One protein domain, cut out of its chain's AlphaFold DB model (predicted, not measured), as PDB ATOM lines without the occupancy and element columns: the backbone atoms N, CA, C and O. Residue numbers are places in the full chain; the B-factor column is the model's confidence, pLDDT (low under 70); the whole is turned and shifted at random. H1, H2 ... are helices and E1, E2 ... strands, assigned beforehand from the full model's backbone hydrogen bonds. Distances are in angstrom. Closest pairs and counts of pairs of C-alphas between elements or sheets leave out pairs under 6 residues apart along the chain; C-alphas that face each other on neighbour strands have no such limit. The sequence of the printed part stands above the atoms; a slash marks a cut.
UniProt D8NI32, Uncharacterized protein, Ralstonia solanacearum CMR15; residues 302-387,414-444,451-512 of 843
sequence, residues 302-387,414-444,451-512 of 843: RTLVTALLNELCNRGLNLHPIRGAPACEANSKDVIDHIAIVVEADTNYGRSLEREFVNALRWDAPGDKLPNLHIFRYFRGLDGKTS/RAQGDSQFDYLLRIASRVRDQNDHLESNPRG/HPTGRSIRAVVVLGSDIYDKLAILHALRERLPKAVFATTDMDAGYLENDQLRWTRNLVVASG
ATOM      1  N   ARG A 302     -14.993  17.533 -13.509       89.62
ATOM      2  CA  ARG A 302     -14.142  16.517 -12.874       89.62
ATOM      3  C   ARG A 302     -14.172  15.218 -13.665       89.62
ATOM      4  O   ARG A 302     -13.128  14.659 -13.986       89.62
ATOM      5  N   THR A 303     -15.369  14.763 -14.005       88.00
ATOM      6  CA  THR A 303     -15.609  13.523 -14.735       88.00
ATOM      7  C   THR A 303     -14.990  13.575 -16.135       88.00
ATOM      8  O   THR A 303     -14.347  12.612 -16.563       88.00
ATOM      9  N   LEU A 304     -15.104  14.714 -16.832       90.94
ATOM     10  CA  LEU A 304     -14.453  14.936 -18.129       90.94
ATOM     11  C   LEU A 304     -12.921  14.896 -18.022       90.94
ATOM     12  O   LEU A 304     -12.267  14.204 -18.806       90.94
ATOM     13  N   VAL A 305     -12.347  15.598 -17.040       92.06
ATOM     14  CA  VAL A 305     -10.895  15.643 -16.810       92.06
ATOM     15  C   VAL A 305     -10.346  14.259 -16.467       92.06
ATOM     16  O   VAL A 305      -9.357  13.829 -17.060       92.06
ATOM     17  N   THR A 306     -10.998  13.526 -15.563       88.31
ATOM     18  CA  THR A 306     -10.588  12.165 -15.194       88.31
ATOM     19  C   THR A 306     -10.610  11.227 -16.399       88.31
ATOM     20  O   THR A 306      -9.673  10.453 -16.588       88.31
ATOM     21  N   ALA A 307     -11.630  11.316 -17.258       88.56
ATOM     22  CA  ALA A 307     -11.699  10.506 -18.471       88.56
ATOM     23  C   ALA A 307     -10.562  10.817 -19.457       88.56
ATOM     24  O   ALA A 307      -9.979   9.888 -20.017       88.56
ATOM     25  N   LEU A 308     -10.211  12.097 -19.636       92.00
ATOM     26  CA  LEU A 308      -9.067  12.498 -20.461       92.00
ATOM     27  C   LEU A 308      -7.746  11.980 -19.893       92.00
ATOM     28  O   LEU A 308      -6.965  11.387 -20.631       92.00
ATOM     29  N   LEU A 309      -7.496  12.169 -18.596       90.25
ATOM     30  CA  LEU A 309      -6.255  11.718 -17.959       90.25
ATOM     31  C   LEU A 309      -6.098  10.192 -18.025       90.25
ATOM     32  O   LEU A 309      -5.005   9.710 -18.324       90.25
ATOM     33  N   ASN A 310      -7.185   9.438 -17.840       87.25
ATOM     34  CA  ASN A 310      -7.176   7.983 -18.004       87.25
ATOM     35  C   ASN A 310      -6.832   7.574 -19.443       87.25
ATOM     36  O   ASN A 310      -6.027   6.668 -19.645       87.25
ATOM     37  N   GLU A 311      -7.396   8.246 -20.452       89.38
ATOM     38  CA  GLU A 311      -7.057   7.966 -21.854       89.38
ATOM     39  C   GLU A 311      -5.610   8.347 -22.190       89.38
ATOM     40  O   GLU A 311      -4.959   7.643 -22.958       89.38
ATOM     41  N   LEU A 312      -5.069   9.410 -21.590       89.12
ATOM     42  CA  LEU A 312      -3.653   9.750 -21.728       89.12
ATOM     43  C   LEU A 312      -2.753   8.663 -21.119       89.12
ATOM     44  O   LEU A 312      -1.803   8.232 -21.769       89.12
ATOM     45  N   CYS A 313      -3.071   8.158 -19.924       85.56
ATOM     46  CA  CYS A 313      -2.349   7.022 -19.343       85.56
ATOM     47  C   CYS A 313      -2.435   5.773 -20.227       85.56
ATOM     48  O   CYS A 313      -1.435   5.095 -20.452       85.56
ATOM     49  N   ASN A 314      -3.607   5.509 -20.805       85.88
ATOM     50  CA  ASN A 314      -3.826   4.395 -21.722       85.88
ATOM     51  C   ASN A 314      -2.990   4.488 -23.018       85.88
ATOM     52  O   ASN A 314      -2.784   3.485 -23.696       85.88
ATOM     53  N   ARG A 315      -2.486   5.678 -23.358       84.69
ATOM     54  CA  ARG A 315      -1.556   5.930 -24.476       84.69
ATOM     55  C   ARG A 315      -0.083   5.921 -24.052       84.69
ATOM     56  O   ARG A 315       0.781   6.389 -24.791       84.69
ATOM     57  N   GLY A 316       0.215   5.412 -22.855       80.44
ATOM     58  CA  GLY A 316       1.577   5.286 -22.343       80.44
ATOM     59  C   GLY A 316       2.178   6.604 -21.848       80.44
ATOM     60  O   GLY A 316       3.388   6.803 -21.980       80.44
ATOM     61  N   LEU A 317       1.356   7.531 -21.334       83.38
ATOM     62  CA  LEU A 317       1.861   8.668 -20.561       83.38
ATOM     63  C   LEU A 317       2.042   8.271 -19.093       83.38
ATOM     64  O   LEU A 317       1.110   7.793 -18.446       83.38
ATOM     65  N   ASN A 318       3.224   8.553 -18.553       81.56
ATOM     66  CA  ASN A 318       3.543   8.330 -17.147       81.56
ATOM     67  C   ASN A 318       3.098   9.536 -16.319       81.56
ATOM     68  O   ASN A 318       3.788  10.557 -16.273       81.56
ATOM     69  N   LEU A 319       1.937   9.436 -15.673       80.31
ATOM     70  CA  LEU A 319       1.356  10.507 -14.858       80.31
ATOM     71  C   LEU A 319       1.436  10.185 -13.360       80.31
ATOM     72  O   LEU A 319       1.561   9.027 -12.962       80.31
ATOM     73  N   HIS A 320       1.337  11.219 -12.519       75.12
ATOM     74  CA  HIS A 320       1.085  11.022 -11.090       75.12
ATOM     75  C   HIS A 320      -0.216  10.225 -10.876       75.12
ATOM     76  O   HIS A 320      -1.121  10.326 -11.710       75.12
ATOM     77  N   PRO A 321      -0.347   9.480  -9.758       72.81
ATOM     78  CA  PRO A 321      -1.595   8.809  -9.418       72.81
ATOM     79  C   PRO A 321      -2.770   9.788  -9.467       72.81
ATOM     80  O   PRO A 321      -2.768  10.814  -8.784       72.81
ATOM     81  N   ILE A 322      -3.761   9.470 -10.298       73.12
ATOM     82  CA  ILE A 322      -4.926  10.321 -10.511       73.12
ATOM     83  C   ILE A 322      -5.856  10.162  -9.307       73.12
ATOM     84  O   ILE A 322      -6.314   9.062  -8.987       73.12
ATOM     85  N   ARG A 323      -6.154  11.267  -8.621       69.00
ATOM     86  CA  ARG A 323      -7.037  11.235  -7.451       69.00
ATOM     87  C   ARG A 323      -8.456  10.822  -7.855       69.00
ATOM     88  O   ARG A 323      -9.081  11.484  -8.676       69.00
ATOM     89  N   GLY A 324      -8.984   9.768  -7.229       61.12
ATOM     90  CA  GLY A 324     -10.344   9.281  -7.496       61.12
ATOM     91  C   GLY A 324     -10.490   8.456  -8.780       61.12
ATOM     92  O   GLY A 324     -11.609   8.264  -9.242       61.12
ATOM     93  N   ALA A 325      -9.387   7.972  -9.351       61.78
ATOM     94  CA  ALA A 325      -9.376   7.073 -10.503       61.78
ATOM     95  C   ALA A 325      -8.440   5.878 -10.234       61.78
ATOM     96  O   ALA A 325      -7.582   5.970  -9.349       61.78
ATOM     97  N   PRO A 326      -8.592   4.748 -10.954       58.69
ATOM     98  CA  PRO A 326      -7.627   3.657 -10.875       58.69
ATOM     99  C   PRO A 326      -6.220   4.166 -11.203       58.69
ATOM    100  O   PRO A 326      -6.043   5.049 -12.044       58.69
ATOM    101  N   ALA A 327      -5.219   3.626 -10.508       56.16
ATOM    102  CA  ALA A 327      -3.841   4.033 -10.716       56.16
ATOM    103  C   ALA A 327      -3.444   3.750 -12.170       56.16
ATOM    104  O   ALA A 327      -3.527   2.611 -12.626       56.16
ATOM    105  N   CYS A 328      -2.963   4.773 -12.879       63.16
ATOM    106  CA  CYS A 328      -2.062   4.525 -13.996       63.16
ATOM    107  C   CYS A 328      -0.924   3.670 -13.425       63.16
ATOM    108  O   CYS A 328      -0.434   3.999 -12.341       63.16
ATOM    109  N   GLU A 329      -0.545   2.566 -14.074       54.84
ATOM    110  CA  GLU A 329       0.589   1.728 -13.655       54.84
ATOM    111  C   GLU A 329       1.908   2.506 -13.837       54.84
ATOM    112  O   GLU A 329       2.776   2.156 -14.627       54.84
ATOM    113  N   ALA A 330       2.063   3.622 -13.127       50.81
ATOM    114  CA  ALA A 330       3.300   4.353 -13.033       50.81
ATOM    115  C   ALA A 330       4.206   3.526 -12.125       50.81
ATOM    116  O   ALA A 330       4.030   3.490 -10.901       50.81
ATOM    117  N   ASN A 331       5.181   2.833 -12.711       50.00
ATOM    118  CA  ASN A 331       6.266   2.280 -11.919       50.00
ATOM    119  C   ASN A 331       6.899   3.437 -11.143       50.00
ATOM    120  O   ASN A 331       7.302   4.441 -11.726       50.00
ATOM    121  N   SER A 332       7.040   3.296  -9.822       45.50
ATOM    122  CA  SER A 332       7.542   4.347  -8.917       45.50
ATOM    123  C   SER A 332       8.986   4.816  -9.200       45.50
ATOM    124  O   SER A 332       9.568   5.542  -8.395       45.50
ATOM    125  N   LYS A 333       9.605   4.325 -10.277       50.06
ATOM    126  CA  LYS A 333      10.964   4.618 -10.740       50.06
ATOM    127  C   LYS A 333      10.997   5.368 -12.079       50.06
ATOM    128  O   LYS A 333      12.079   5.808 -12.458       50.06
ATOM    129  N   ASP A 334       9.863   5.518 -12.765       60.38
ATOM    130  CA  ASP A 334       9.803   6.152 -14.082       60.38
ATOM    131  C   ASP A 334       9.630   7.672 -13.980       60.38
ATOM    132  O   ASP A 334       9.002   8.204 -13.061       60.38
ATOM    133  N   VAL A 335      10.240   8.388 -14.926       71.00
ATOM    134  CA  VAL A 335      10.143   9.848 -15.022       71.00
ATOM    135  C   VAL A 335       8.731  10.221 -15.474       71.00
ATOM    136  O   VAL A 335       8.221   9.670 -16.448       71.00
ATOM    137  N   ILE A 336       8.118  11.168 -14.770       79.62
ATOM    138  CA  ILE A 336       6.768  11.659 -15.055       79.62
ATOM    139  C   ILE A 336       6.799  12.512 -16.328       79.62
ATOM    140  O   ILE A 336       7.723  13.304 -16.534       79.62
ATOM    141  N   ASP A 337       5.787  12.369 -17.175       85.56
ATOM    142  CA  ASP A 337       5.656  13.106 -18.429       85.56
ATOM    143  C   ASP A 337       5.116  14.527 -18.226       85.56
ATOM    144  O   ASP A 337       4.476  14.831 -17.217       85.56
ATOM    145  N   HIS A 338       5.391  15.418 -19.185       89.00
ATOM    146  CA  HIS A 338       4.900  16.796 -19.162       89.00
ATOM    147  C   HIS A 338       3.610  16.947 -19.977       89.00
ATOM    148  O   HIS A 338       3.538  16.512 -21.129       89.00
ATOM    149  N   ILE A 339       2.623  17.638 -19.403       92.44
ATOM    150  CA  ILE A 339       1.360  18.005 -20.054       92.44
ATOM    151  C   ILE A 339       1.297  19.525 -20.175       92.44
ATOM    152  O   ILE A 339       1.562  20.241 -19.206       92.44
ATOM    153  N   ALA A 340       0.912  20.025 -21.348       95.62
ATOM    154  CA  ALA A 340       0.526  21.416 -21.531       95.62
ATOM    155  C   ALA A 340      -0.995  21.546 -21.599       95.62
ATOM    156  O   ALA A 340      -1.658  20.794 -22.305       95.62
ATOM    157  N   ILE A 341      -1.544  22.529 -20.898       96.75
ATOM    158  CA  ILE A 341      -2.949  22.909 -20.991       96.75
ATOM    159  C   ILE A 341      -3.021  24.318 -21.562       96.75
ATOM    160  O   ILE A 341      -2.348  25.218 -21.064       96.75
ATOM    161  N   VAL A 342      -3.851  24.510 -22.582       97.56
ATOM    162  CA  VAL A 342      -4.199  25.822 -23.133       97.56
ATOM    163  C   VAL A 342      -5.664  26.078 -22.812       97.56
ATOM    164  O   VAL A 342      -6.531  25.429 -23.389       97.56
ATOM    165  N   VAL A 343      -5.938  26.967 -21.859       97.25
ATOM    166  CA  VAL A 343      -7.264  27.123 -21.245       97.25
ATOM    167  C   VAL A 343      -7.781  28.557 -21.301       97.25
ATOM    168  O   VAL A 343      -7.031  29.519 -21.122       97.25
ATOM    169  N   GLU A 344      -9.080  28.679 -21.549       95.81
ATOM    170  CA  GLU A 344      -9.836  29.929 -21.507       95.81
ATOM    171  C   GLU A 344      -9.895  30.475 -20.066       95.81
ATOM    172  O   GLU A 344     -10.297  29.772 -19.139       95.81
ATOM    173  N   ALA A 345      -9.448  31.712 -19.842       94.31
ATOM    174  CA  ALA A 345      -9.243  32.248 -18.491       94.31
ATOM    175  C   ALA A 345     -10.426  33.060 -17.944       94.31
ATOM    176  O   ALA A 345     -10.604  33.178 -16.725       94.31
ATOM    177  N   ASP A 346     -11.212  33.659 -18.833       91.50
ATOM    178  CA  ASP A 346     -12.288  34.589 -18.505       91.50
ATOM    179  C   ASP A 346     -13.613  33.898 -18.163       91.50
ATOM    180  O   ASP A 346     -14.387  34.461 -17.383       91.50
ATOM    181  N   THR A 347     -13.838  32.651 -18.587       89.62
ATOM    182  CA  THR A 347     -15.071  31.918 -18.258       89.62
ATOM    183  C   THR A 347     -14.964  31.018 -17.030       89.62
ATOM    184  O   THR A 347     -13.914  30.468 -16.692       89.62
ATOM    185  N   ASN A 348     -16.104  30.835 -16.352       89.00
ATOM    186  CA  ASN A 348     -16.234  29.884 -15.244       89.00
ATOM    187  C   ASN A 348     -15.925  28.448 -15.685       89.00
ATOM    188  O   ASN A 348     -15.287  27.716 -14.934       89.00
ATOM    189  N   TYR A 349     -16.312  28.087 -16.912       89.75
ATOM    190  CA  TYR A 349     -16.033  26.781 -17.503       89.75
ATOM    191  C   TYR A 349     -14.525  26.507 -17.604       89.75
ATOM    192  O   TYR A 349     -14.032  25.537 -17.026       89.75
ATOM    193  N   GLY A 350     -13.760  27.404 -18.240       92.56
ATOM    194  CA  GLY A 350     -12.310  27.238 -18.366       92.56
ATOM    195  C   GLY A 350     -11.589  27.228 -17.011       92.56
ATOM    196  O   GLY A 350     -10.759  26.352 -16.752       92.56
ATOM    197  N   ARG A 351     -11.973  28.118 -16.084       92.75
ATOM    198  CA  ARG A 351     -11.421  28.137 -14.714       92.75
ATOM    199  C   ARG A 351     -11.729  26.868 -13.913       92.75
ATOM    200  O   ARG A 351     -10.891  26.445 -13.114       92.75
ATOM    201  N   SER A 352     -12.917  26.289 -14.083       92.62
ATOM    202  CA  SER A 352     -13.318  25.042 -13.422       92.62
ATOM    203  C   SER A 352     -12.492  23.860 -13.931       92.62
ATOM    204  O   SER A 352     -11.869  23.159 -13.136       92.62
ATOM    205  N   LEU A 353     -12.366  23.712 -15.253       93.81
ATOM    206  CA  LEU A 353     -11.534  22.676 -15.865       93.81
ATOM    207  C   LEU A 353     -10.060  22.779 -15.453       93.81
ATOM    208  O   LEU A 353      -9.449  21.770 -15.104       93.81
ATOM    209  N   GLU A 354      -9.486  23.988 -15.450       94.31
ATOM    210  CA  GLU A 354      -8.112  24.207 -14.981       94.31
ATOM    211  C   GLU A 354      -7.939  23.709 -13.538       94.31
ATOM    212  O   GLU A 354      -6.984  22.993 -13.220       94.31
ATOM    213  N   ARG A 355      -8.892  24.057 -12.665       92.06
ATOM    214  CA  ARG A 355      -8.894  23.644 -11.260       92.06
ATOM    215  C   ARG A 355      -8.993  22.128 -11.123       92.06
ATOM    216  O   ARG A 355      -8.240  21.564 -10.333       92.06
ATOM    217  N   GLU A 356      -9.863  21.470 -11.883       91.44
ATOM    218  CA  GLU A 356     -10.022  20.015 -11.813       91.44
ATOM    219  C   GLU A 356      -8.791  19.271 -12.353       91.44
ATOM    220  O   GLU A 356      -8.378  18.287 -11.743       91.44
ATOM    221  N   PHE A 357      -8.111  19.776 -13.389       90.69
ATOM    222  CA  PHE A 357      -6.813  19.232 -13.826       90.69
ATOM    223  C   PHE A 357      -5.745  19.328 -12.735       90.69
ATOM    224  O   PHE A 357      -5.031  18.361 -12.458       90.69
ATOM    225  N   VAL A 358      -5.649  20.491 -12.087       89.75
ATOM    226  CA  VAL A 358      -4.720  20.708 -10.974       89.75
ATOM    227  C   VAL A 358      -5.068  19.798  -9.793       89.75
ATOM    228  O   VAL A 358      -4.169  19.217  -9.193       89.75
ATOM    229  N   ASN A 359      -6.350  19.642  -9.466       87.19
ATOM    230  CA  ASN A 359      -6.817  18.789  -8.372       87.19
ATOM    231  C   ASN A 359      -6.576  17.299  -8.641       87.19
ATOM    232  O   ASN A 359      -6.207  16.576  -7.718       87.19
ATOM    233  N   ALA A 360      -6.771  16.846  -9.882       85.69
ATOM    234  CA  ALA A 360      -6.614  15.448 -10.268       85.69
ATOM    235  C   ALA A 360      -5.149  14.983 -10.223       85.69
ATOM    236  O   ALA A 360      -4.887  13.844  -9.841       85.69
ATOM    237  N   LEU A 361      -4.207  15.867 -10.579       83.75
ATOM    238  CA  LEU A 361      -2.767  15.576 -10.617       83.75
ATOM    239  C   LEU A 361      -2.022  15.947  -9.322       83.75
ATOM    240  O   LEU A 361      -0.841  15.626  -9.181       83.75
ATOM    241  N   ARG A 362      -2.677  16.627  -8.372       79.00
ATOM    242  CA  ARG A 362      -2.101  16.950  -7.057       79.00
ATOM    243  C   ARG A 362      -2.213  15.768  -6.100       79.00
ATOM    244  O   ARG A 362      -3.310  15.408  -5.677       79.00
ATOM    245  N   TRP A 363      -1.058  15.242  -5.703       63.81
ATOM    246  CA  TRP A 363      -0.938  14.178  -4.703       63.81
ATOM    247  C   TRP A 363      -0.463  14.680  -3.323       63.81
ATOM    248  O   TRP A 363      -0.888  14.137  -2.306       63.81
ATOM    249  N   ASP A 364       0.344  15.749  -3.279       57.75
ATOM    250  CA  ASP A 364       0.949  16.288  -2.048       57.75
ATOM    251  C   ASP A 364       0.204  17.520  -1.473       57.75
ATOM    252  O   ASP A 364      -0.791  18.000  -2.027       57.75
ATOM    253  N   ALA A 365       0.662  18.014  -0.314       53.38
ATOM    254  CA  ALA A 365       0.039  19.092   0.460       53.38
ATOM    255  C   ALA A 365      -0.178  20.395  -0.353       53.38
ATOM    256  O   ALA A 365       0.581  20.703  -1.276       53.38
ATOM    257  N   PRO A 366      -1.198  21.213  -0.013       53.59
ATOM    258  CA  PRO A 366      -1.487  22.460  -0.722       53.59
ATOM    259  C   PRO A 366      -0.304  23.439  -0.636       53.59
ATOM    260  O   PRO A 366      -0.082  24.072   0.392       53.59
ATOM    261  N   GLY A 367       0.455  23.567  -1.729       53.94
ATOM    262  CA  GLY A 367       1.611  24.466  -1.821       53.94
ATOM    263  C   GLY A 367       2.681  24.027  -2.821       53.94
ATOM    264  O   GLY A 367       3.395  24.882  -3.348       53.94
ATOM    265  N   ASP A 368       2.754  22.732  -3.142       57.75
ATOM    266  CA  ASP A 368       3.758  22.228  -4.078       57.75
ATOM    267  C   ASP A 368       3.424  22.583  -5.534       57.75
ATOM    268  O   ASP A 368       2.286  22.475  -6.013       57.75
ATOM    269  N   LYS A 369       4.444  23.064  -6.253       62.59
ATOM    270  CA  LYS A 369       4.359  23.285  -7.698       62.59
ATOM    271  C   LYS A 369       4.231  21.921  -8.368       62.59
ATOM    272  O   LYS A 369       4.974  21.017  -8.018       62.59
ATOM    273  N   LEU A 370       3.344  21.798  -9.355       75.31
ATOM    274  CA  LEU A 370       3.308  20.661 -10.278       75.31
ATOM    275  C   LEU A 370       4.325  20.942 -11.401       75.31
ATOM    276  O   LEU A 370       3.966  21.635 -12.354       75.31
ATOM    277  N   PRO A 371       5.590  20.481 -11.324       74.56
ATOM    278  CA  PRO A 371       6.609  20.816 -12.330       74.56
ATOM    279  C   PRO A 371       6.271  20.280 -13.731       74.56
ATOM    280  O   PRO A 371       6.816  20.747 -14.731       74.56
ATOM    281  N   ASN A 372       5.363  19.308 -13.793       85.69
ATOM    282  CA  ASN A 372       5.021  18.573 -14.998       85.69
ATOM    283  C   ASN A 372       3.763  19.088 -15.707       85.69
ATOM    284  O   ASN A 372       3.478  18.656 -16.822       85.69
ATOM    285  N   LEU A 373       3.051  20.038 -15.097       90.25
ATOM    286  CA  LEU A 373       1.849  20.643 -15.658       90.25
ATOM    287  C   LEU A 373       2.128  22.091 -16.079       90.25
ATOM    288  O   LEU A 373       2.356  22.961 -15.238       90.25
ATOM    289  N   HIS A 374       2.066  22.358 -17.380       93.12
ATOM    290  CA  HIS A 374       2.311  23.678 -17.961       93.12
ATOM    291  C   HIS A 374       0.991  24.319 -18.382       93.12
ATOM    292  O   HIS A 374       0.351  23.851 -19.316       93.12
ATOM    293  N   ILE A 375       0.573  25.390 -17.709       95.06
ATOM    294  CA  ILE A 375      -0.716  26.048 -17.972       95.06
ATOM    295  C   ILE A 375      -0.488  27.341 -18.760       95.06
ATOM    296  O   ILE A 375       0.216  28.248 -18.309       95.06
ATOM    297  N   PHE A 376      -1.131  27.437 -19.919       96.69
ATOM    298  CA  PHE A 376      -1.160  28.598 -20.798       96.69
ATOM    299  C   PHE A 376      -2.597  29.101 -20.896       96.69
ATOM    300  O   PHE A 376      -3.525  28.319 -21.076       96.69
ATOM    301  N   ARG A 377      -2.786  30.411 -20.756       96.44
ATOM    302  CA  ARG A 377      -4.110  31.025 -20.655       96.44
ATOM    303  C   ARG A 377      -4.381  31.940 -21.841       96.44
ATOM    304  O   ARG A 377      -3.479  32.681 -22.233       96.44
ATOM    305  N   TYR A 378      -5.600  31.896 -22.367       95.69
ATOM    306  CA  TYR A 378      -6.098  32.803 -23.406       95.69
ATOM    307  C   TYR A 378      -7.472  33.372 -23.019       95.69
ATOM    308  O   TYR A 378      -8.079  32.911 -22.052       95.69
ATOM    309  N   PHE A 379      -7.927  34.393 -23.744       93.75
ATOM    310  CA  PHE A 379      -9.263  34.974 -23.593       93.75
ATOM    311  C   PHE A 379     -10.175  34.502 -24.722       93.75
ATOM    312  O   PHE A 379      -9.709  34.400 -25.859       93.75
ATOM    313  N   ARG A 380     -11.447  34.239 -24.408       91.44
ATOM    314  CA  ARG A 380     -12.470  33.839 -25.386       91.44
ATOM    315  C   ARG A 380     -12.603  34.869 -26.519       91.44
ATOM    316  O   ARG A 380     -12.500  36.073 -26.285       91.44
ATOM    317  N   GLY A 381     -12.889  34.400 -27.731       89.31
ATOM    318  CA  GLY A 381     -13.149  35.227 -28.909       89.31
ATOM    319  C   GLY A 381     -11.878  35.738 -29.588       89.31
ATOM    320  O   GLY A 381     -11.759  36.931 -29.869       89.31
ATOM    321  N   LEU A 382     -10.920  34.850 -29.877       88.75
ATOM    322  CA  LEU A 382      -9.629  35.192 -30.488       88.75
ATOM    323  C   LEU A 382      -9.765  35.828 -31.880       88.75
ATOM    324  O   LEU A 382      -8.883  36.574 -32.307       88.75
ATOM    325  N   ASP A 383     -10.850  35.546 -32.599       84.69
ATOM    326  CA  ASP A 383     -11.096  36.104 -33.930       84.69
ATOM    327  C   ASP A 383     -11.648  37.543 -33.907       84.69
ATOM    328  O   ASP A 383     -11.623  38.217 -34.939       84.69
ATOM    329  N   GLY A 384     -12.104  38.026 -32.745       81.50
ATOM    330  CA  GLY A 384     -12.658  39.366 -32.552       81.50
ATOM    331  C   GLY A 384     -13.982  39.624 -33.284       81.50
ATOM    332  O   GLY A 384     -14.356  40.784 -33.466       81.50
ATOM    333  N   LYS A 385     -14.698  38.590 -33.752       80.75
ATOM    334  CA  LYS A 385     -15.905  38.782 -34.573       80.75
ATOM    335  C   LYS A 385     -17.166  38.997 -33.739       80.75
ATOM    336  O   LYS A 385     -17.544  38.192 -32.887       80.75
ATOM    337  N   THR A 386     -17.899  40.055 -34.077       74.75
ATOM    338  CA  THR A 386     -19.227  40.360 -33.523       74.75
ATOM    339  C   THR A 386     -20.323  40.050 -34.544       74.75
ATOM    340  O   THR A 386     -20.084  40.000 -35.749       74.75
ATOM    341  N   SER A 387     -21.558  39.832 -34.096       57.44
ATOM    342  CA  SER A 387     -22.686  39.495 -34.977       57.44
ATOM    343  C   SER A 387     -23.025  40.602 -35.988       57.44
ATOM    344  O   SER A 387     -23.553  40.322 -37.062       57.44
ATOM    345  N   ARG A 414      -1.421  41.255 -37.244       67.56
ATOM    346  CA  ARG A 414      -1.049  42.553 -36.675       67.56
ATOM    347  C   ARG A 414      -1.346  42.531 -35.182       67.56
ATOM    348  O   ARG A 414      -2.407  42.087 -34.778       67.56
ATOM    349  N   ALA A 415      -0.478  43.133 -34.372       76.81
ATOM    350  CA  ALA A 415      -0.732  43.353 -32.941       76.81
ATOM    351  C   ALA A 415      -1.746  44.493 -32.667       76.81
ATOM    352  O   ALA A 415      -1.656  45.178 -31.651       76.81
ATOM    353  N   GLN A 416      -2.632  44.788 -33.624       68.69
ATOM    354  CA  GLN A 416      -3.611  45.877 -33.582       68.69
ATOM    355  C   GLN A 416      -4.914  45.405 -34.234       68.69
ATOM    356  O   GLN A 416      -4.870  44.823 -35.319       68.69
ATOM    357  N   GLY A 417      -6.051  45.744 -33.628       78.50
ATOM    358  CA  GLY A 417      -7.387  45.380 -34.102       78.50
ATOM    359  C   GLY A 417      -8.129  44.493 -33.105       78.50
ATOM    360  O   GLY A 417      -7.650  44.266 -31.996       78.50
ATOM    361  N   ASP A 418      -9.302  44.016 -33.519       79.88
ATOM    362  CA  ASP A 418     -10.179  43.211 -32.660       79.88
ATOM    363  C   ASP A 418      -9.685  41.760 -32.536       79.88
ATOM    364  O   ASP A 418      -9.841  41.137 -31.488       79.88
ATOM    365  N   SER A 419      -9.020  41.236 -33.573       86.62
ATOM    366  CA  SER A 419      -8.424  39.897 -33.540       86.62
ATOM    367  C   SER A 419      -7.239  39.827 -32.575       86.62
ATOM    368  O   SER A 419      -6.354  40.681 -32.584       86.62
ATOM    369  N   GLN A 420      -7.204  38.758 -31.780       88.12
ATOM    370  CA  GLN A 420      -6.163  38.445 -30.802       88.12
ATOM    371  C   GLN A 420      -5.228  37.320 -31.288       88.12
ATOM    372  O   GLN A 420      -4.564  36.654 -30.486       88.12
ATOM    373  N   PHE A 421      -5.151  37.063 -32.600       89.50
ATOM    374  CA  PHE A 421      -4.298  35.993 -33.129       89.50
ATOM    375  C   PHE A 421      -2.797  36.237 -32.913       89.50
ATOM    376  O   PHE A 421      -2.030  35.274 -32.847       89.50
ATOM    377  N   ASP A 422      -2.349  37.478 -32.706       89.06
ATOM    378  CA  ASP A 422      -0.961  37.736 -32.319       89.06
ATOM    379  C   ASP A 422      -0.648  37.159 -30.922       89.06
ATOM    380  O   ASP A 422       0.398  36.529 -30.736       89.06
ATOM    381  N   TYR A 423      -1.564  37.293 -29.954       91.06
ATOM    382  CA  TYR A 423      -1.458  36.647 -28.644       91.06
ATOM    383  C   TYR A 423      -1.450  35.129 -28.772       91.06
ATOM    384  O   TYR A 423      -0.627  34.474 -28.127       91.06
ATOM    385  N   LEU A 424      -2.293  34.566 -29.640       91.94
ATOM    386  CA  LEU A 424      -2.285  33.132 -29.917       91.94
ATOM    387  C   LEU A 424      -0.914  32.660 -30.429       91.94
ATOM    388  O   LEU A 424      -0.371  31.673 -29.929       91.94
ATOM    389  N   LEU A 425      -0.309  33.379 -31.377       90.81
ATOM    390  CA  LEU A 425       1.022  33.047 -31.891       90.81
ATOM    391  C   LEU A 425       2.109  33.164 -30.813       90.81
ATOM    392  O   LEU A 425       3.036  32.350 -30.786       90.81
ATOM    393  N   ARG A 426       1.992  34.124 -29.887       92.81
ATOM    394  CA  ARG A 426       2.896  34.237 -28.728       92.81
ATOM    395  C   ARG A 426       2.723  33.075 -27.755       92.81
ATOM    396  O   ARG A 426       3.725  32.563 -27.259       92.81
ATOM    397  N   ILE A 427       1.488  32.639 -27.500       94.00
ATOM    398  CA  ILE A 427       1.211  31.435 -26.706       94.00
ATOM    399  C   ILE A 427       1.853  30.232 -27.389       94.00
ATOM    400  O   ILE A 427       2.622  29.520 -26.752       94.00
ATOM    401  N   ALA A 428       1.638  30.057 -28.694       93.56
ATOM    402  CA  ALA A 428       2.221  28.957 -29.452       93.56
ATOM    403  C   ALA A 428       3.758  28.960 -29.429       93.56
ATOM    404  O   ALA A 428       4.365  27.903 -29.257       93.56
ATOM    405  N   SER A 429       4.394  30.136 -29.532       93.56
ATOM    406  CA  SER A 429       5.846  30.270 -29.343       93.56
ATOM    407  C   SER A 429       6.254  29.851 -27.940       93.56
ATOM    408  O   SER A 429       7.171  29.058 -27.791       93.56
ATOM    409  N   ARG A 430       5.547  30.315 -26.906       94.88
ATOM    410  CA  ARG A 430       5.879  30.002 -25.514       94.88
ATOM    411  C   ARG A 430       5.747  28.511 -25.202       94.88
ATOM    412  O   ARG A 430       6.562  27.985 -24.452       94.88
ATOM    413  N   VAL A 431       4.740  27.834 -25.758       94.19
ATOM    414  CA  VAL A 431       4.589  26.377 -25.615       94.19
ATOM    415  C   VAL A 431       5.763  25.661 -26.292       94.19
ATOM    416  O   VAL A 431       6.342  24.757 -25.693       94.19
ATOM    417  N   ARG A 432       6.158  26.088 -27.500       92.62
ATOM    418  CA  ARG A 432       7.327  25.534 -28.202       92.62
ATOM    419  C   ARG A 432       8.617  25.768 -27.418       92.62
ATOM    420  O   ARG A 432       9.325  24.816 -27.137       92.62
ATOM    421  N   ASP A 433       8.884  27.002 -27.003       92.38
ATOM    422  CA  ASP A 433      10.100  27.359 -26.270       92.38
ATOM    423  C   ASP A 433      10.184  26.590 -24.933       92.38
ATOM    424  O   ASP A 433      11.264  26.184 -24.504       92.38
ATOM    425  N   GLN A 434       9.035  26.323 -24.294       91.38
ATOM    426  CA  GLN A 434       8.954  25.444 -23.127       91.38
ATOM    427  C   GLN A 434       9.300  23.988 -23.475       91.38
ATOM    428  O   GLN A 434      10.019  23.351 -22.707       91.38
ATOM    429  N   ASN A 435       8.814  23.459 -24.603       91.31
ATOM    430  CA  ASN A 435       9.174  22.120 -25.077       91.31
ATOM    431  C   ASN A 435      10.680  22.012 -25.372       91.31
ATOM    432  O   ASN A 435      11.337  21.115 -24.853       91.31
ATOM    433  N   ASP A 436      11.240  22.972 -26.109       88.62
ATOM    434  CA  ASP A 436      12.662  23.015 -26.479       88.62
ATOM    435  C   ASP A 436      13.566  23.086 -25.230       88.62
ATOM    436  O   ASP A 436      14.625  22.452 -25.143       88.62
ATOM    437  N   HIS A 437      13.135  23.823 -24.201       87.19
ATOM    438  CA  HIS A 437      13.829  23.870 -22.915       87.19
ATOM    439  C   HIS A 437      13.808  22.516 -22.178       87.19
ATOM    440  O   HIS A 437      14.787  22.154 -21.525       87.19
ATOM    441  N   LEU A 438      12.712  21.754 -22.258       85.25
ATOM    442  CA  LEU A 438      12.647  20.406 -21.681       85.25
ATOM    443  C   LEU A 438      13.554  19.430 -22.445       85.25
ATOM    444  O   LEU A 438      14.287  18.665 -21.815       85.25
ATOM    445  N   GLU A 439      13.567  19.515 -23.777       80.44
ATOM    446  CA  GLU A 439      14.356  18.627 -24.637       80.44
ATOM    447  C   GLU A 439      15.867  18.866 -24.494       80.44
ATOM    448  O   GLU A 439      16.660  17.926 -24.565       80.44
ATOM    449  N   SER A 440      16.275  20.108 -24.222       77.94
ATOM    450  CA  SER A 440      17.683  20.487 -24.036       77.94
ATOM    451  C   SER A 440      18.274  20.131 -22.662       77.94
ATOM    452  O   SER A 440      19.488  20.246 -22.482       77.94
ATOM    453  N   ASN A 441      17.474  19.677 -21.687       69.06
ATOM    454  CA  ASN A 441      17.951  19.381 -20.332       69.06
ATOM    455  C   ASN A 441      18.637  17.989 -20.243       69.06
ATOM    456  O   ASN A 441      17.973  16.958 -20.374       69.06
ATOM    457  N   PRO A 442      19.954  17.903 -19.956       55.12
ATOM    458  CA  PRO A 442      20.745  16.678 -20.131       55.12
ATOM    459  C   PRO A 442      20.675  15.661 -18.973       55.12
ATOM    460  O   PRO A 442      21.451  14.702 -18.951       55.12
ATOM    461  N   ARG A 443      19.800  15.828 -17.970       52.88
ATOM    462  CA  ARG A 443      19.784  14.920 -16.805       52.88
ATOM    463  C   ARG A 443      19.413  13.482 -17.215       52.88
ATOM    464  O   ARG A 443      18.354  13.234 -17.790       52.88
ATOM    465  N   GLY A 444      20.302  12.535 -16.896       51.81
ATOM    466  CA  GLY A 444      20.058  11.087 -16.968       51.81
ATOM    467  C   GLY A 444      20.025  10.465 -18.370       51.81
ATOM    468  O   GLY A 444      19.438   9.402 -18.532       51.81
ATOM    469  N   HIS A 451      12.688   5.484 -24.583       50.69
ATOM    470  CA  HIS A 451      11.577   6.197 -23.948       50.69
ATOM    471  C   HIS A 451      11.942   7.667 -23.674       50.69
ATOM    472  O   HIS A 451      12.828   7.934 -22.861       50.69
ATOM    473  N   PRO A 452      11.270   8.640 -24.327       52.38
ATOM    474  CA  PRO A 452      11.500  10.076 -24.136       52.38
ATOM    475  C   PRO A 452      10.830  10.628 -22.859       52.38
ATOM    476  O   PRO A 452      10.503  11.815 -22.796       52.38
ATOM    477  N   THR A 453      10.593   9.774 -21.858       59.50
ATOM    478  CA  THR A 453       9.804  10.095 -20.662       59.50
ATOM    479  C   THR A 453      10.371  11.311 -19.937       59.50
ATOM    480  O   THR A 453      11.564  11.349 -19.617       59.50
ATOM    481  N   GLY A 454       9.521  12.314 -19.711       64.50
ATOM    482  CA  GLY A 454       9.873  13.554 -19.009       64.50
ATOM    483  C   GLY A 454      10.818  14.521 -19.736       64.50
ATOM    484  O   GLY A 454      11.425  15.368 -19.084       64.50
ATOM    485  N   ARG A 455      10.972  14.418 -21.065       73.69
ATOM    486  CA  ARG A 455      11.833  15.328 -21.858       73.69
ATOM    487  C   ARG A 455      11.127  16.251 -22.830       73.69
ATOM    488  O   ARG A 455      11.756  17.135 -23.385       73.69
ATOM    489  N   SER A 456       9.847  16.043 -23.056       84.00
ATOM    490  CA  SER A 456       9.048  16.863 -23.959       84.00
ATOM    491  C   SER A 456       7.625  16.921 -23.434       84.00
ATOM    492  O   SER A 456       7.225  16.135 -22.567       84.00
ATOM    493  N   ILE A 457       6.859  17.871 -23.949       89.88
ATOM    494  CA  ILE A 457       5.418  17.928 -23.752       89.88
ATOM    495  C   ILE A 457       4.811  16.758 -24.533       89.88
ATOM    496  O   ILE A 457       4.786  16.759 -25.762       89.88
ATOM    497  N   ARG A 458       4.333  15.741 -23.810       88.81
ATOM    498  CA  ARG A 458       3.772  14.502 -24.378       88.81
ATOM    499  C   ARG A 458       2.288  14.628 -24.708       88.81
ATOM    500  O   ARG A 458       1.792  13.898 -25.561       88.81
ATOM    501  N   ALA A 459       1.588  15.565 -24.070       93.38
ATOM    502  CA  ALA A 459       0.207  15.893 -24.397       93.38
ATOM    503  C   ALA A 459      -0.076  17.392 -24.306       93.38
ATOM    504  O   ALA A 459       0.460  18.092 -23.443       93.38
ATOM    505  N   VAL A 460      -0.962  17.858 -25.186       96.50
ATOM    506  CA  VAL A 460      -1.518  19.211 -25.190       96.50
ATOM    507  C   VAL A 460      -3.032  19.107 -25.072       96.50
ATOM    508  O   VAL A 460      -3.685  18.513 -25.929       96.50
ATOM    509  N   VAL A 461      -3.598  19.707 -24.029       97.62
ATOM    510  CA  VAL A 461      -5.045  19.758 -23.817       97.62
ATOM    511  C   VAL A 461      -5.545  21.175 -24.083       97.62
ATOM    512  O   VAL A 461      -5.151  22.112 -23.390       97.62
ATOM    513  N   VAL A 462      -6.404  21.343 -25.087       97.88
ATOM    514  CA  VAL A 462      -7.026  22.632 -25.424       97.88
ATOM    515  C   VAL A 462      -8.411  22.686 -24.788       97.88
ATOM    516  O   VAL A 462      -9.256  21.841 -25.077       97.88
ATOM    517  N   LEU A 463      -8.652  23.662 -23.919       96.69
ATOM    518  CA  LEU A 463      -9.855  23.779 -23.099       96.69
ATOM    519  C   LEU A 463     -10.515  25.142 -23.326       96.69
ATOM    520  O   LEU A 463      -9.845  26.177 -23.349       96.69
ATOM    521  N   GLY A 464     -11.831  25.145 -23.495       92.44
ATOM    522  CA  GLY A 464     -12.606  26.354 -23.767       92.44
ATOM    523  C   GLY A 464     -14.041  26.040 -24.151       92.44
ATOM    524  O   GLY A 464     -14.396  24.882 -24.368       92.44
ATOM    525  N   SER A 465     -14.856  27.077 -24.235       89.69
ATOM    526  CA  SER A 465     -16.266  26.997 -24.617       89.69
ATOM    527  C   SER A 465     -16.482  27.228 -26.117       89.69
ATOM    528  O   SER A 465     -17.396  26.646 -26.698       89.69
ATOM    529  N   ASP A 466     -15.624  28.025 -26.762       91.50
ATOM    530  CA  ASP A 466     -15.758  28.408 -28.171       91.50
ATOM    531  C   ASP A 466     -14.976  27.470 -29.113       91.50
ATOM    532  O   ASP A 466     -13.761  27.291 -28.993       91.50
ATOM    533  N   ILE A 467     -15.673  26.869 -30.081       92.19
ATOM    534  CA  ILE A 467     -15.070  25.984 -31.085       92.19
ATOM    535  C   ILE A 467     -14.083  26.723 -31.996       92.19
ATOM    536  O   ILE A 467     -13.052  26.152 -32.361       92.19
ATOM    537  N   TYR A 468     -14.354  27.983 -32.343       92.00
ATOM    538  CA  TYR A 468     -13.501  28.736 -33.264       92.00
ATOM    539  C   TYR A 468     -12.125  29.004 -32.645       92.00
ATOM    540  O   TYR A 468     -11.102  28.849 -33.319       92.00
ATOM    541  N   ASP A 469     -12.086  29.291 -31.342       94.44
ATOM    542  CA  ASP A 469     -10.839  29.455 -30.593       94.44
ATOM    543  C   ASP A 469     -10.064  28.142 -30.500       94.44
ATOM    544  O   ASP A 469      -8.856  28.112 -30.752       94.44
ATOM    545  N   LYS A 470     -10.750  27.029 -30.199       95.75
ATOM    546  CA  LYS A 470     -10.118  25.702 -30.142       95.75
ATOM    547  C   LYS A 470      -9.470  25.336 -31.475       95.75
ATOM    548  O   LYS A 470      -8.319  24.903 -31.483       95.75
ATOM    549  N   LEU A 471     -10.174  25.524 -32.594       95.31
ATOM    550  CA  LEU A 471      -9.634  25.262 -33.932       95.31
ATOM    551  C   LEU A 471      -8.424  26.157 -34.229       95.31
ATOM    552  O   LEU A 471      -7.384  25.652 -34.649       95.31
ATOM    553  N   ALA A 472      -8.499  27.456 -33.917       93.75
ATOM    554  CA  ALA A 472      -7.368  28.369 -34.077       93.75
ATOM    555  C   ALA A 472      -6.140  27.926 -33.256       93.75
ATOM    556  O   ALA A 472      -5.016  27.904 -33.767       93.75
ATOM    557  N   ILE A 473      -6.342  27.500 -32.005       95.88
ATOM    558  CA  ILE A 473      -5.272  26.981 -31.142       95.88
ATOM    559  C   ILE A 473      -4.662  25.699 -31.716       95.88
ATOM    560  O   ILE A 473      -3.434  25.568 -31.758       95.88
ATOM    561  N   LEU A 474      -5.491  24.771 -32.202       95.94
ATOM    562  CA  LEU A 474      -5.022  23.551 -32.859       95.94
ATOM    563  C   LEU A 474      -4.197  23.878 -34.114       95.94
ATOM    564  O   LEU A 474      -3.119  23.305 -34.291       95.94
ATOM    565  N   HIS A 475      -4.626  24.847 -34.930       93.00
ATOM    566  CA  HIS A 475      -3.875  25.310 -36.106       93.00
ATOM    567  C   HIS A 475      -2.496  25.848 -35.723       93.00
ATOM    568  O   HIS A 475      -1.503  25.571 -36.398       93.00
ATOM    569  N   ALA A 476      -2.414  26.590 -34.618       92.75
ATOM    570  CA  ALA A 476      -1.167  27.180 -34.158       92.75
ATOM    571  C   ALA A 476      -0.199  26.148 -33.549       92.75
ATOM    572  O   ALA A 476       1.017  26.289 -33.705       92.75
ATOM    573  N   LEU A 477      -0.694  25.115 -32.859       94.19
ATOM    574  CA  LEU A 477       0.150  24.216 -32.060       94.19
ATOM    575  C   LEU A 477       0.517  22.897 -32.738       94.19
ATOM    576  O   LEU A 477       1.609  22.388 -32.482       94.19
ATOM    577  N   ARG A 478      -0.342  22.339 -33.599       90.38
ATOM    578  CA  ARG A 478      -0.183  20.953 -34.077       90.38
ATOM    579  C   ARG A 478       1.127  20.706 -34.819       90.38
ATOM    580  O   ARG A 478       1.805  19.718 -34.569       90.38
ATOM    581  N   GLU A 479       1.525  21.643 -35.676       86.69
ATOM    582  CA  GLU A 479       2.779  21.553 -36.440       86.69
ATOM    583  C   GLU A 479       4.027  21.799 -35.584       86.69
ATOM    584  O   GLU A 479       5.116  21.355 -35.935       86.69
ATOM    585  N   ARG A 480       3.878  22.506 -34.457       89.00
ATOM    586  CA  ARG A 480       4.984  22.842 -33.549       89.00
ATOM    587  C   ARG A 480       5.286  21.722 -32.557       89.00
ATOM    588  O   ARG A 480       6.385  21.687 -32.020       89.00
ATOM    589  N   LEU A 481       4.324  20.831 -32.310       88.81
ATOM    590  CA  LEU A 481       4.429  19.725 -31.356       88.81
ATOM    591  C   LEU A 481       3.965  18.409 -31.999       88.81
ATOM    592  O   LEU A 481       3.004  17.798 -31.531       88.81
ATOM    593  N   PRO A 482       4.642  17.931 -33.060       82.25
ATOM    594  CA  PRO A 482       4.220  16.733 -33.790       82.25
ATOM    595  C   PRO A 482       4.278  15.452 -32.942       82.25
ATOM    596  O   PRO A 482       3.686  14.444 -33.315       82.25
ATOM    597  N   LYS A 483       4.998  15.484 -31.809       80.88
ATOM    598  CA  LYS A 483       5.176  14.348 -30.892       80.88
ATOM    599  C   LYS A 483       4.111  14.269 -29.792       80.88
ATOM    600  O   LYS A 483       4.077  13.273 -29.072       80.88
ATOM    601  N   ALA A 484       3.271  15.296 -29.644       89.00
ATOM    602  CA  ALA A 484       2.298  15.383 -28.563       89.00
ATOM    603  C   ALA A 484       0.930  14.808 -28.960       89.00
ATOM    604  O   ALA A 484       0.444  15.025 -30.071       89.00
ATOM    605  N   VAL A 485       0.269  14.138 -28.016       91.56
ATOM    606  CA  VAL A 485      -1.152  13.788 -28.128       91.56
ATOM    607  C   VAL A 485      -1.986  15.044 -27.885       91.56
ATOM    608  O   VAL A 485      -1.835  15.703 -26.856       91.56
ATOM    609  N   PHE A 486      -2.879  15.378 -28.813       95.75
ATOM    610  CA  PHE A 486      -3.801  16.500 -28.649       95.75
ATOM    611  C   PHE A 486      -5.134  16.012 -28.091       95.75
ATOM    612  O   PHE A 486      -5.711  15.052 -28.606       95.75
ATOM    613  N   ALA A 487      -5.636  16.702 -27.069       97.00
ATOM    614  CA  ALA A 487      -6.926  16.414 -26.462       97.00
ATOM    615  C   ALA A 487      -7.760  17.680 -26.214       97.00
ATOM    616  O   ALA A 487      -7.225  18.785 -26.106       97.00
ATOM    617  N   THR A 488      -9.078  17.531 -26.113       97.50
ATOM    618  CA  THR A 488     -10.013  18.608 -25.764       97.50
ATOM    619  C   THR A 488     -11.279  18.057 -25.097       97.50
ATOM    620  O   THR A 488     -11.484  16.842 -25.015       97.50
ATOM    621  N   THR A 489     -12.123  18.956 -24.601       95.50
ATOM    622  CA  THR A 489     -13.470  18.654 -24.113       95.50
ATOM    623  C   THR A 489     -14.516  19.111 -25.122       95.50
ATOM    624  O   THR A 489     -14.267  20.021 -25.912       95.50
ATOM    625  N   ASP A 490     -15.700  18.509 -25.033       93.88
ATOM    626  CA  ASP A 490     -16.904  18.818 -25.806       93.88
ATOM    627  C   ASP A 490     -16.802  18.502 -27.299       93.88
ATOM    628  O   ASP A 490     -16.041  19.108 -28.042       93.88
ATOM    629  N   MET A 491     -17.619  17.555 -27.759       94.81
ATOM    630  CA  MET A 491     -17.704  17.197 -29.167       94.81
ATOM    631  C   MET A 491     -18.432  18.291 -29.956       94.81
ATOM    632  O   MET A 491     -19.551  18.662 -29.597       94.81
ATOM    633  N   ASP A 492     -17.826  18.729 -31.062       95.50
ATOM    634  CA  ASP A 492     -18.404  19.643 -32.051       95.50
ATOM    635  C   ASP A 492     -18.200  19.082 -33.472       95.50
ATOM    636  O   ASP A 492     -17.188  18.446 -33.782       95.50
ATOM    637  N   ALA A 493     -19.178  19.299 -34.346       94.44
ATOM    638  CA  ALA A 493     -19.151  18.900 -35.746       94.44
ATOM    639  C   ALA A 493     -18.048  19.614 -36.540       94.44
ATOM    640  O   ALA A 493     -17.557  19.038 -37.509       94.44
ATOM    641  N   GLY A 494     -17.611  20.800 -36.102       92.94
ATOM    642  CA  GLY A 494     -16.492  21.545 -36.677       92.94
ATOM    643  C   GLY A 494     -15.183  20.751 -36.691       92.94
ATOM    644  O   GLY A 494     -14.371  20.912 -37.597       92.94
ATOM    645  N   TYR A 495     -14.993  19.804 -35.763       95.19
ATOM    646  CA  TYR A 495     -13.820  18.924 -35.795       95.19
ATOM    647  C   TYR A 495     -13.814  17.941 -36.968       95.19
ATOM    648  O   TYR A 495     -12.755  17.418 -37.312       95.19
ATOM    649  N   LEU A 496     -14.982  17.662 -37.550       93.31
ATOM    650  CA  LEU A 496     -15.170  16.697 -38.635       93.31
ATOM    651  C   LEU A 496     -15.134  17.353 -40.022       93.31
ATOM    652  O   LEU A 496     -15.267  16.654 -41.026       93.31
ATOM    653  N   GLU A 497     -14.993  18.678 -40.093       90.62
ATOM    654  CA  GLU A 497     -14.947  19.415 -41.353       90.62
ATOM    655  C   GLU A 497     -13.642  19.128 -42.107       90.62
ATOM    656  O   GLU A 497     -12.550  19.166 -41.540       90.62
ATOM    657  N   ASN A 498     -13.752  18.823 -43.404       87.56
ATOM    658  CA  ASN A 498     -12.632  18.322 -44.211       87.56
ATOM    659  C   ASN A 498     -11.429  19.277 -44.270       87.56
ATOM    660  O   ASN A 498     -10.289  18.825 -44.352       87.56
ATOM    661  N   ASP A 499     -11.669  20.587 -44.252       87.19
ATOM    662  CA  ASP A 499     -10.633  21.620 -44.216       87.19
ATOM    663  C   ASP A 499      -9.936  21.698 -42.850       87.19
ATOM    664  O   ASP A 499      -8.752  22.024 -42.793       87.19
ATOM    665  N   GLN A 500     -10.627  21.317 -41.772       90.75
ATOM    666  CA  GLN A 500     -10.092  21.271 -40.411       90.75
ATOM    667  C   GLN A 500      -9.342  19.957 -40.113       90.75
ATOM    668  O   GLN A 500      -8.449  19.943 -39.262       90.75
ATOM    669  N   LEU A 501      -9.622  18.863 -40.843       89.12
ATOM    670  CA  LEU A 501      -9.056  17.521 -40.596       89.12
ATOM    671  C   LEU A 501      -7.526  17.473 -40.548       89.12
ATOM    672  O   LEU A 501      -6.971  16.656 -39.812       89.12
ATOM    673  N   ARG A 502      -6.825  18.366 -41.261       88.62
ATOM    674  CA  ARG A 502      -5.359  18.495 -41.161       88.62
ATOM    675  C   ARG A 502      -4.901  18.724 -39.718       88.62
ATOM    676  O   ARG A 502      -3.849  18.222 -39.327       88.62
ATOM    677  N   TRP A 503      -5.681  19.475 -38.945       90.81
ATOM    678  CA  TRP A 503      -5.361  19.864 -37.577       90.81
ATOM    679  C   TRP A 503      -6.257  19.221 -36.522       90.81
ATOM    680  O   TRP A 503      -5.977  19.386 -35.337       90.81
ATOM    681  N   THR A 504      -7.300  18.480 -36.899       93.62
ATOM    682  CA  THR A 504      -8.197  17.796 -35.950       93.62
ATOM    683  C   THR A 504      -8.040  16.276 -35.968       93.62
ATOM    684  O   THR A 504      -8.264  15.661 -34.934       93.62
ATOM    685  N   ARG A 505      -7.546  15.647 -37.042       90.56
ATOM    686  CA  ARG A 505      -7.331  14.185 -37.099       90.56
ATOM    687  C   ARG A 505      -6.396  13.684 -35.998       90.56
ATOM    688  O   ARG A 505      -5.295  14.204 -35.871       90.56
ATOM    689  N   ASN A 506      -6.788  12.651 -35.255       90.81
ATOM    690  CA  ASN A 506      -6.161  12.123 -34.031       90.81
ATOM    691  C   ASN A 506      -6.256  13.092 -32.835       90.81
ATOM    692  O   ASN A 506      -5.342  13.191 -32.020       90.81
ATOM    693  N   LEU A 507      -7.306  13.919 -32.781       94.81
ATOM    694  CA  LEU A 507      -7.685  14.683 -31.589       94.81
ATOM    695  C   LEU A 507      -8.544  13.794 -30.689       94.81
ATOM    696  O   LEU A 507      -9.550  13.251 -31.147       94.81
ATOM    697  N   VAL A 508      -8.168  13.677 -29.417       95.25
ATOM    698  CA  VAL A 508      -8.956  12.978 -28.395       95.25
ATOM    699  C   VAL A 508      -9.959  13.951 -27.779       95.25
ATOM    700  O   VAL A 508      -9.590  15.020 -27.307       95.25
ATOM    701  N   VAL A 509     -11.235  13.590 -27.759       95.94
ATOM    702  CA  VAL A 509     -12.322  14.432 -27.258       95.94
ATOM    703  C   VAL A 509     -13.069  13.686 -26.159       95.94
ATOM    704  O   VAL A 509     -13.633  12.618 -26.404       95.94
ATOM    705  N   ALA A 510     -13.097  14.251 -24.951       93.94
ATOM    706  CA  ALA A 510     -14.016  13.816 -23.900       93.94
ATOM    707  C   ALA A 510     -15.297  14.645 -23.964       93.94
ATOM    708  O   ALA A 510     -15.253  15.875 -23.945       93.94
ATOM    709  N   SER A 511     -16.450  13.990 -24.040       92.06
ATOM    710  CA  SER A 511     -17.728  14.682 -24.181       92.06
ATOM    711  C   SER A 511     -18.880  13.921 -23.534       92.06
ATOM    712  O   SER A 511     -18.835  12.700 -23.401       92.06
ATOM    713  N   GLY A 512     -19.939  14.632 -23.138       86.88
ATOM    714  CA  GLY A 512     -21.152  14.004 -22.617       86.88
ATOM    715  C   GLY A 512     -21.901  13.209 -23.685       86.88
ATOM    716  O   GLY A 512     -22.160  12.014 -23.520       86.88
TER     717      GLY A 512
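What this domain is: This is residues 302 to 387, 414 to 444 and 451 to 512 of the 843 residues of an uncharacterized protein of Ralstonia solanacearum CMR15 (UniProt D8NI32). One twisted sheet of five parallel strands forms the core, and helices cover both of its faces: H3 and H4 on one, H1 and H2 on the other, so that the whole is a three-layer slab. The two short helices H5 and H6 lie past H4, on its side of the sheet. The printed part has 179 residues, with six named helices and five named strands in the order H1 E1 H2 E2 H3 E3 H4 E4 H5 H6 E5, and the sheet's order is E2 E1 E3 E4 E5. The class is mixed, helices and strands, with 95 residues in named elements; the whole is compact, with a radius of gyration of the C-alphas of 16.3 A and spans of 52 by 38 by 35 A.

How they stand to each other: Start at inner strand E1, residues 338 to 344, and look for its parallel neighbour E3, residues 457 to 463, where N 342 and O 461 are 2.8 A apart, within hydrogen-bond range. On the other side of E1 is edge strand E2, residues 373 to 378, with N 376 and O 341 at 2.8 A. E4, residues 485 to 489, is the parallel neighbour of E3, with N 462 and O 487 at 2.9 A, and edge strand E5, residues 507 to 511, is the parallel neighbour of E4, with N 488 and O 508 at 2.8 A. H3, residues 421 to 439, is over E2 and E1 at a height over the sheet of 9.6 A; its Ile 427 and Phe 376 of E2 have C-alphas 7.0 A apart, the closest of that pair. On the same face H4, residues 467 to 477, is over E3 at 8.9 A, and residues 424 to 428 of H3 touch it, the closest C-alphas being those of Ala 428 and Leu 477, 5.8 A. On the opposite face H1, residues 302 to 314, is over E4 at 8.3 A, and H2, residues 348 to 361, is over E1 at 8.9 A. H1 touches H2 with residues 302 to 306 alone, at a steep tilt of 48 degrees, the closest C-alphas being those of Arg 302 and Glu 356, 5.5 A. H6, residues 501 to 504, touches H4, with the C-alphas of Trp 503 and His 475 closest at 5.8 A; H5, residues 493 to 496, and H6 only just touch, only at the corner, with 3 pairs of C-alphas within 8 A. Three strand-helix-strand units, two parallel neighbour strands with helix between, have right-handed crossovers: E1, H2, E2; E3, H4, E4; and E4, H5 H6, E5. In H1, H2, H3 and H4 every O i to N i+4 pair is within hydrogen-bond range; H5 and H6 are too short for such a pair.

Where its parts are: Find C-alpha 338 at (4.900, 16.796, -19.162), where E1 begins its 19.9 A. H3, the longest helix, runs 26.9 A from C-alpha 421 at (-4.298, 35.993, -33.129); H2 spans 20.2 A and H1 18.2 A. E5 ends at C-alpha 511, (-17.728, 14.682, -24.181).

The domain as a whole: The C-alphas farthest apart, those of Ser 387 and Gly 444, are 54.4 A apart. Look for two cuts: residues 388 to 413 are not printed, a gap of 21.9 A between C-alphas 387 and 414, and residues 445 to 450, a gap of 12.0 A between C-alphas 444 and 451. The links H1 to E1 and H2 to E2 are long. The model's mean pLDDT over the printed part is 84.2, and 30 residues are under 70, among them 323 to 334 and 363 to 369.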